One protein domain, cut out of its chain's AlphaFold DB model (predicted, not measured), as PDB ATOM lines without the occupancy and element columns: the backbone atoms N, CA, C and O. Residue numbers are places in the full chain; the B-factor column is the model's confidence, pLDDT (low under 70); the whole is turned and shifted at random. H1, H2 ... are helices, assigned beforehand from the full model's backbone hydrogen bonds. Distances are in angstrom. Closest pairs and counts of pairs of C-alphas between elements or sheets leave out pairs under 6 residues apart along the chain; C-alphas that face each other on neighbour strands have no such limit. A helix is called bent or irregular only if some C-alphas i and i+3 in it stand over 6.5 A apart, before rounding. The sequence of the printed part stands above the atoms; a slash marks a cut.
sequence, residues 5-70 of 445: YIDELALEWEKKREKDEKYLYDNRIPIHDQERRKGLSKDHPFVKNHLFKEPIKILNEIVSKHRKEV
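What this domain is: This is residues 5 to 70 of the 445 residues of an uncharacterized protein of Candidatus Pelagibacter sp (UniProt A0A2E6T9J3). The longest helix, H3, sticks out as an arm from a small compact body in which H1, H2 and a long loop stretch come together. After H1 the link folds back beside it and loops out around Arg 37 before it reaches H2, and H3 follows straight after. The printed part has 66 residues, with three named helices in the order H1, H2, H3 and no named strand; the class is all helix. The whole is only just extended, close to loose, with a radius of gyration of the C-alphas of 16.4 A, and spans 57 by 24 by 16 A, the arm making the length.

Where its parts are: Find C-alpha 53 at (131.770, 110.559, 123.214); from there H3, residues 53 to 69, runs 24.5 A to C-alpha 69 at (121.484, 97.657, 105.167). Just before it stands H2, residues 45 to 51. Go back to C-alpha 5 at (144.229, 110.775, 131.661), where H1, residues 5 to 18, begins; it is 19.9 A long.

How they stand to each other: H3 touches no helix. H2 and H3 meet only through their tight link, Phe 52. H1 and H2 are near each other, with 6 pairs of C-alphas within 10 A. H1 and H3 are apart. H2 is only just irregular: C-alphas 48 and 51 are 6.9 A apart. Look along the backbones of H1 and H3 and you find every O i to N i+4 pair within hydrogen-bond range, while H2 has 2 of 3.

The domain as a whole: The C-alphas of Lys 19 and Val 70, the two farthest apart, are 57.5 A from each other. Residues 52 to 70 stand free; the body without them spans 27 by 22 by 16 A. The link from H1 to H2 is long, with 26 residues, and the printed part has no cut. Look in the B-factor column for low confidence: residues 36, 59, 63 to 64 and 66 to 70 are under 70.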
ATOM      1  N   TYR A   5     144.879 109.525 131.272       88.81
ATOM      2  CA  TYR A   5     144.229 110.775 131.661       88.81
ATOM      3  C   TYR A   5     143.279 110.633 132.867       88.81
ATOM      4  O   TYR A   5     143.048 111.596 133.592       88.81
ATOM      5  N   ILE A   6     142.726 109.439 133.119       87.88
ATOM      6  CA  ILE A   6     141.931 109.191 134.334       87.88
ATOM      7  C   ILE A   6     142.829 109.266 135.571       87.88
ATOM      8  O   ILE A   6     142.442 109.874 136.569       87.88
ATOM      9  N   ASP A   7     144.026 108.685 135.482       88.06
ATOM     10  CA  ASP A   7     144.998 108.674 136.571       88.06
ATOM     11  C   ASP A   7     145.546 110.090 136.821       88.06
ATOM     12  O   ASP A   7     145.678 110.515 137.968       88.06
ATOM     13  N   GLU A   8     145.773 110.870 135.758       91.25
ATOM     14  CA  GLU A   8     146.151 112.286 135.858       91.25
ATOM     15  C   GLU A   8     145.085 113.126 136.575       91.25
ATOM     16  O   GLU A   8     145.413 113.868 137.504       91.25
ATOM     17  N   LEU A   9     143.809 112.977 136.200       90.94
ATOM     18  CA  LEU A   9     142.699 113.691 136.841       90.94
ATOM     19  C   LEU A   9     142.551 113.310 138.319       90.94
ATOM     20  O   LEU A   9     142.288 114.178 139.153       90.94
ATOM     21  N   ALA A  10     142.747 112.032 138.657       88.69
ATOM     22  CA  ALA A  10     142.721 111.570 140.042       88.69
ATOM     23  C   ALA A  10     143.849 112.206 140.872       88.69
ATOM     24  O   ALA A  10     143.587 112.768 141.937       88.69
ATOM     25  N   LEU A  11     145.082 112.184 140.355       90.19
ATOM     26  CA  LEU A  11     146.256 112.758 141.020       90.19
ATOM     27  C   LEU A  11     146.160 114.280 141.173       90.19
ATOM     28  O   LEU A  11     146.563 114.829 142.198       90.19
ATOM     29  N   GLU A  12     145.650 114.980 140.161       90.75
ATOM     30  CA  GLU A  12     145.460 116.429 140.215       90.75
ATOM     31  C   GLU A  12     144.423 116.817 141.278       90.75
ATOM     32  O   GLU A  12     144.653 117.732 142.074       90.75
ATOM     33  N   TRP A  13     143.306 116.086 141.328       91.19
ATOM     34  CA  TRP A  13     142.249 116.323 142.304       91.19
ATOM     35  C   TRP A  13     142.750 116.106 143.739       91.19
ATOM     36  O   TRP A  13     142.508 116.942 144.612       91.19
ATOM     37  N   GLU A  14     143.511 115.034 143.983       88.50
ATOM     38  CA  GLU A  14     144.108 114.762 145.297       88.50
ATOM     39  C   GLU A  14     145.127 115.828 145.711       88.50
ATOM     40  O   GLU A  14     145.046 116.332 146.832       88.50
ATOM     41  N   LYS A  15     146.016 116.253 144.802       90.25
ATOM     42  CA  LYS A  15     146.990 117.324 145.076       90.25
ATOM     43  C   LYS A  15     146.321 118.640 145.464       90.25
ATOM     44  O   LYS A  15     146.806 119.328 146.359       90.25
ATOM     45  N   LYS A  16     145.220 119.004 144.798       89.25
ATOM     46  CA  LYS A  16     144.470 120.226 145.122       89.25
ATOM     47  C   LYS A  16     143.727 120.116 146.445       89.25
ATOM     48  O   LYS A  16     143.718 121.080 147.203       89.25
ATOM     49  N   ARG A  17     143.179 118.938 146.754       88.38
ATOM     50  CA  ARG A  17     142.570 118.656 148.059       88.38
ATOM     51  C   ARG A  17     143.586 118.790 149.194       88.38
ATOM     52  O   ARG A  17     143.269 119.391 150.212       88.38
ATOM     53  N   GLU A  18     144.788 118.238 149.033       88.94
ATOM     54  CA  GLU A  18     145.850 118.295 150.052       88.94
ATOM     55  C   GLU A  18     146.357 119.715 150.317       88.94
ATOM     56  O   GLU A  18     146.749 120.030 151.438       88.94
ATOM     57  N   LYS A  19     146.337 120.574 149.294       91.06
ATOM     58  CA  LYS A  19     146.793 121.968 149.371       91.06
ATOM     59  C   LYS A  19     145.681 122.984 149.657       91.06
ATOM     60  O   LYS A  19     145.964 124.177 149.675       91.06
ATOM     61  N   ASP A  20     144.443 122.525 149.853       86.50
ATOM     62  CA  ASP A  20     143.239 123.359 149.997       86.50
ATOM     63  C   ASP A  20     143.069 124.396 148.859       86.50
ATOM     64  O   ASP A  20     142.670 125.546 149.047       86.50
ATOM     65  N   GLU A  21     143.416 123.988 147.633       90.75
ATOM     66  CA  GLU A  21     143.326 124.819 146.432       90.75
ATOM     67  C   GLU A  21     141.969 124.657 145.727       90.75
ATOM     68  O   GLU A  21     141.330 123.603 145.754       90.75
ATOM     69  N   LYS A  22     141.535 125.690 144.992       87.75
ATOM     70  CA  LYS A  22     140.321 125.599 144.165       87.75
ATOM     71  C   LYS A  22     140.488 124.573 143.037       87.75
ATOM     72  O   LYS A  22     141.404 124.666 142.207       87.75
ATOM     73  N   TYR A  23     139.538 123.646 142.958       88.19
ATOM     74  CA  TYR A  23     139.437 122.666 141.877       88.19
ATOM     75  C   TYR A  23     139.193 123.326 140.514       88.19
ATOM     76  O   TYR A  23     138.552 124.379 140.425       88.19
ATOM     77  N   LEU A  24     139.702 122.703 139.446       86.62
ATOM     78  CA  LEU A  24     139.422 123.152 138.083       86.62
ATOM     79  C   LEU A  24     137.976 122.838 137.687       86.62
ATOM     80  O   LEU A  24     137.342 121.926 138.216       86.62
ATOM     81  N   TYR A  25     137.447 123.601 136.732       84.56
ATOM     82  CA  TYR A  25     136.068 123.451 136.265       84.56
ATOM     83  C   TYR A  25     135.793 122.064 135.652       84.56
ATOM     84  O   TYR A  25     134.718 121.489 135.847       84.56
ATOM     85  N   ASP A  26     136.772 121.521 134.937       84.06
ATOM     86  CA  ASP A  26     136.775 120.214 134.278       84.06
ATOM     87  C   ASP A  26     137.148 119.042 135.207       84.06
ATOM     88  O   ASP A  26     136.865 117.890 134.864       84.06
ATOM     89  N   ASN A  27     137.658 119.329 136.410       90.75
ATOM     90  CA  ASN A  27     138.043 118.354 137.438       90.75
ATOM     91  C   ASN A  27     137.533 118.758 138.841       90.75
ATOM     92  O   ASN A  27     138.265 118.801 139.827       90.75
ATOM     93  N   ARG A  28     136.253 119.147 138.929       88.50
ATOM     94  CA  ARG A  28     135.637 119.707 140.155       88.50
ATOM     95  C   ARG A  28     135.172 118.675 141.185       88.50
ATOM     96  O   ARG A  28     134.869 119.028 142.320       88.50
ATOM     97  N   ILE A  29     135.041 117.421 140.776       89.62
ATOM     98  CA  ILE A  29     134.633 116.295 141.622       89.62
ATOM     99  C   ILE A  29     135.611 115.146 141.374       89.62
ATOM    100  O   ILE A  29     136.194 115.109 140.297       89.62
ATOM    101  N   PRO A  30     135.789 114.204 142.308       88.31
ATOM    102  CA  PRO A  30     136.708 113.092 142.104       88.31
ATOM    103  C   PRO A  30     136.243 112.199 140.947       88.31
ATOM    104  O   PRO A  30     135.066 111.830 140.857       88.31
ATOM    105  N   ILE A  31     137.170 111.841 140.055       88.94
ATOM    106  CA  ILE A  31     136.888 110.975 138.900       88.94
ATOM    107  C   ILE A  31     136.576 109.532 139.302       88.94
ATOM    108  O   ILE A  31     135.776 108.864 138.643       88.94
ATOM    109  N   HIS A  32     137.142 109.074 140.416       86.94
ATOM    110  CA  HIS A  32     136.766 107.820 141.047       86.94
ATOM    111  C   HIS A  32     135.633 108.037 142.041       86.94
ATOM    112  O   HIS A  32     135.607 109.015 142.788       86.94
ATOM    113  N   ASP A  33     134.713 107.082 142.066       80.94
ATOM    114  CA  ASP A  33     133.707 106.991 143.111       80.94
ATOM    115  C   ASP A  33     134.424 106.784 144.453       80.94
ATOM    116  O   ASP A  33     135.115 105.781 144.641       80.94
ATOM    117  N   GLN A  34     134.277 107.734 145.380       73.38
ATOM    118  CA  GLN A  34     134.943 107.667 146.684       73.38
ATOM    119  C   GLN A  34     134.457 106.484 147.529       73.38
ATOM    120  O   GLN A  34     135.222 105.956 148.331       73.38
ATOM    121  N   GLU A  35     133.231 106.002 147.296       76.81
ATOM    122  CA  GLU A  35     132.733 104.774 147.925       76.81
ATOM    123  C   GLU A  35     133.267 103.505 147.233       76.81
ATOM    124  O   GLU A  35     133.011 102.394 147.696       76.81
ATOM    125  N   ARG A  36     133.987 103.653 146.108       68.50
ATOM    126  CA  ARG A  36     134.517 102.585 145.241       68.50
ATOM    127  C   ARG A  36     133.468 101.561 144.789       68.50
ATOM    128  O   ARG A  36     133.817 100.454 144.387       68.50
ATOM    129  N   ARG A  37     132.179 101.917 144.806       71.12
ATOM    130  CA  ARG A  37     131.076 101.003 144.463       71.12
ATOM    131  C   ARG A  37     130.830 100.920 142.962       71.12
ATOM    132  O   ARG A  37     130.447  99.869 142.461       71.12
ATOM    133  N   LYS A  38     131.009 102.031 142.246       71.00
ATOM    134  CA  LYS A  38     130.644 102.163 140.822       71.00
ATOM    135  C   LYS A  38     131.845 102.389 139.899       71.00
ATOM    136  O   LYS A  38     131.663 102.546 138.693       71.00
ATOM    137  N   GLY A  39     133.059 102.393 140.450       84.31
ATOM    138  CA  GLY A  39     134.295 102.658 139.715       84.31
ATOM    139  C   GLY A  39     134.476 104.147 139.421       84.31
ATOM    140  O   GLY A  39     135.090 104.854 140.216       84.31
ATOM    141  N   LEU A  40     133.948 104.624 138.289       85.44
ATOM    142  CA  LEU A  40     134.059 106.025 137.858       85.44
ATOM    143  C   LEU A  40     132.816 106.845 138.232       85.44
ATOM    144  O   LEU A  40     131.677 106.388 138.090       85.44
ATOM    145  N   SER A  41     133.035 108.092 138.639       87.00
ATOM    146  CA  SER A  41     131.986 109.065 138.944       87.00
ATOM    147  C   SER A  41     131.273 109.509 137.665       87.00
ATOM    148  O   SER A  41     131.827 110.242 136.847       87.00
ATOM    149  N   LYS A  42     130.011 109.092 137.489       83.44
ATOM    150  CA  LYS A  42     129.212 109.386 136.278       83.44
ATOM    151  C   LYS A  42     128.999 110.880 136.025       83.44
ATOM    152  O   LYS A  42     128.849 111.287 134.876       83.44
ATOM    153  N   ASP A  43     129.004 111.680 137.084       85.38
ATOM    154  CA  ASP A  43     128.813 113.128 137.009       85.38
ATOM    155  C   ASP A  43     130.116 113.897 136.752       85.38
ATOM    156  O   ASP A  43     130.093 115.127 136.635       85.38
ATOM    157  N   HIS A  44     131.254 113.198 136.648       90.00
ATOM    158  CA  HIS A  44     132.539 113.835 136.391       90.00
ATOM    159  C   HIS A  44     132.529 114.469 134.993       90.00
ATOM    160  O   HIS A  44     132.154 113.782 134.036       90.00
ATOM    161  N   PRO A  45     132.959 115.736 134.819       88.56
ATOM    162  CA  PRO A  45     132.911 116.419 133.523       88.56
ATOM    163  C   PRO A  45     133.573 115.622 132.388       88.56
ATOM    164  O   PRO A  45     132.978 115.466 131.323       88.56
ATOM    165  N   PHE A  46     134.746 115.033 132.639       89.19
ATOM    166  CA  PHE A  46     135.416 114.138 131.688       89.19
ATOM    167  C   PHE A  46     134.582 112.896 131.313       89.19
ATOM    168  O   PHE A  46     134.401 112.609 130.129       89.19
ATOM    169  N   VAL A  47     134.018 112.183 132.296       85.69
ATOM    170  CA  VAL A  47     133.224 110.963 132.066       85.69
ATOM    171  C   VAL A  47     131.947 111.284 131.288       85.69
ATOM    172  O   VAL A  47     131.603 110.589 130.332       85.69
ATOM    173  N   LYS A  48     131.273 112.371 131.670       82.19
ATOM    174  CA  LYS A  48     130.007 112.807 131.081       82.19
ATOM    175  C   LYS A  48     130.163 113.314 129.648       82.19
ATOM    176  O   LYS A  48     129.315 113.017 128.809       82.19
ATOM    177  N   ASN A  49     131.217 114.083 129.370       82.19
ATOM    178  CA  ASN A  49     131.314 114.853 128.128       82.19
ATOM    179  C   ASN A  49     132.337 114.301 127.123       82.19
ATOM    180  O   ASN A  49     132.230 114.607 125.935       82.19
ATOM    181  N   HIS A  50     133.321 113.511 127.568       83.88
ATOM    182  CA  HIS A  50     134.479 113.148 126.740       83.88
ATOM    183  C   HIS A  50     134.699 111.637 126.646       83.88
ATOM    184  O   HIS A  50     134.766 111.117 125.533       83.88
ATOM    185  N   LEU A  51     134.734 110.922 127.776       84.12
ATOM    186  CA  LEU A  51     135.148 109.512 127.825       84.12
ATOM    187  C   LEU A  51     134.327 108.604 126.895       84.12
ATOM    188  O   LEU A  51     134.880 107.762 126.192       84.12
ATOM    189  N   PHE A  52     133.006 108.792 126.863       81.25
ATOM    190  CA  PHE A  52     132.109 107.966 126.049       81.25
ATOM    191  C   PHE A  52     131.727 108.596 124.709       81.25
ATOM    192  O   PHE A  52     131.013 107.967 123.933       81.25
ATOM    193  N   LYS A  53     132.202 109.809 124.401       80.25
ATOM    194  CA  LYS A  53     131.770 110.559 123.214       80.25
ATOM    195  C   LYS A  53     132.127 109.837 121.909       80.25
ATOM    196  O   LYS A  53     131.246 109.610 121.084       80.25
ATOM    197  N   GLU A  54     133.389 109.439 121.749       75.25
ATOM    198  CA  GLU A  54     133.854 108.708 120.559       75.25
ATOM    199  C   GLU A  54     133.299 107.274 120.477       75.25
ATOM    200  O   GLU A  54     132.753 106.916 119.433       75.25
ATOM    201  N   PRO A  55     133.299 106.463 121.556       74.31
ATOM    202  CA  PRO A  55     132.644 105.154 121.531       74.31
ATOM    203  C   PRO A  55     131.160 105.213 121.142       74.31
ATOM    204  O   PRO A  55     130.703 104.405 120.336       74.31
ATOM    205  N   ILE A  56     130.401 106.184 121.670       74.88
ATOM    206  CA  ILE A  56     128.986 106.381 121.316       74.88
ATOM    207  C   ILE A  56     128.843 106.764 119.841       74.88
ATOM    208  O   ILE A  56     127.937 106.269 119.173       74.88
ATOM    209  N   LYS A  57     129.729 107.615 119.312       77.81
ATOM    210  CA  LYS A  57     129.735 107.987 117.894       77.81
ATOM    211  C   LYS A  57     129.953 106.766 116.994       77.81
ATOM    212  O   LYS A  57     129.139 106.535 116.104       77.81
ATOM    213  N   ILE A  58     130.960 105.943 117.287       77.00
ATOM    214  CA  ILE A  58     131.251 104.702 116.549       77.00
ATOM    215  C   ILE A  58     130.060 103.734 116.620       77.00
ATOM    216  O   ILE A  58     129.623 103.202 115.601       77.00
ATOM    217  N   LEU A  59     129.480 103.538 117.809       67.25
ATOM    218  CA  LEU A  59     128.295 102.691 117.983       67.25
ATOM    219  C   LEU A  59     127.098 103.211 117.179       67.25
ATOM    220  O   LEU A  59     126.404 102.426 116.535       67.25
ATOM    221  N   ASN A  60     126.865 104.523 117.176       70.75
ATOM    222  CA  ASN A  60     125.783 105.141 116.411       70.75
ATOM    223  C   ASN A  60     125.989 105.006 114.900       70.75
ATOM    224  O   ASN A  60     125.011 104.805 114.178       70.75
ATOM    225  N   GLU A  61     127.227 105.086 114.413       78.19
ATOM    226  CA  GLU A  61     127.560 104.840 113.008       78.19
ATOM    227  C   GLU A  61     127.287 103.381 112.620       78.19
ATOM    228  O   GLU A  61     126.599 103.143 111.627       78.19
ATOM    229  N   ILE A  62     127.712 102.411 113.439       73.44
ATOM    230  CA  ILE A  62     127.431 100.979 113.232       73.44
ATOM    231  C   ILE A  62     125.920 100.717 113.214       73.44
ATOM    232  O   ILE A  62     125.408 100.088 112.288       73.44
ATOM    233  N   VAL A  63     125.180 101.250 114.192       60.94
ATOM    234  CA  VAL A  63     123.717 101.112 114.270       60.94
ATOM    235  C   VAL A  63     123.037 101.754 113.060       60.94
ATOM    236  O   VAL A  63     122.094 101.190 112.512       60.94
ATOM    237  N   SER A  64     123.508 102.920 112.616       68.12
ATOM    238  CA  SER A  64     122.944 103.619 111.456       68.12
ATOM    239  C   SER A  64     123.226 102.887 110.147       68.12
ATOM    240  O   SER A  64     122.365 102.858 109.271       68.12
ATOM    241  N   LYS A  65     124.402 102.269 110.014       70.00
ATOM    242  CA  LYS A  65     124.766 101.443 108.861       70.00
ATOM    243  C   LYS A  65     123.907 100.178 108.806       70.00
ATOM    244  O   LYS A  65     123.275  99.916 107.789       70.00
ATOM    245  N   HIS A  66     123.727  99.518 109.950       53.22
ATOM    246  CA  HIS A  66     122.837  98.366 110.093       53.22
ATOM    247  C   HIS A  66     121.359  98.714 109.819       53.22
ATOM    248  O   HIS A  66     120.612  97.897 109.291       53.22
ATOM    249  N   ARG A  67     120.918  99.941 110.135       52.81
ATOM    250  CA  ARG A  67     119.574 100.447 109.787       52.81
ATOM    251  C   ARG A  67     119.389 100.729 108.293       52.81
ATOM    252  O   ARG A  67     118.253 100.736 107.841       52.81
ATOM    253  N   LYS A  68     120.467 101.010 107.554       58.56
ATOM    254  CA  LYS A  68     120.434 101.251 106.099       58.56
ATOM    255  C   LYS A  68     120.563  99.959 105.289       58.56
ATOM    256  O   LYS A  68     119.986  99.878 104.213       58.56
ATOM    257  N   GLU A  69     121.305  98.975 105.798       52.59
ATOM    258  CA  GLU A  69     121.484  97.657 105.167       52.59
ATOM    259  C   GLU A  69     120.245  96.762 105.325       52.59
ATOM    260  O   GLU A  69     119.913  96.000 104.419       52.59
ATOM    261  N   VAL A  70     119.494  96.909 106.423       47.38
ATOM    262  CA  VAL A  70     118.152  96.325 106.565       47.38
ATOM    263  C   VAL A  70     117.159  97.246 105.855       47.38
ATOM    264  O   VAL A  70     116.499  98.081 106.472       47.38
TER     265      VAL A  70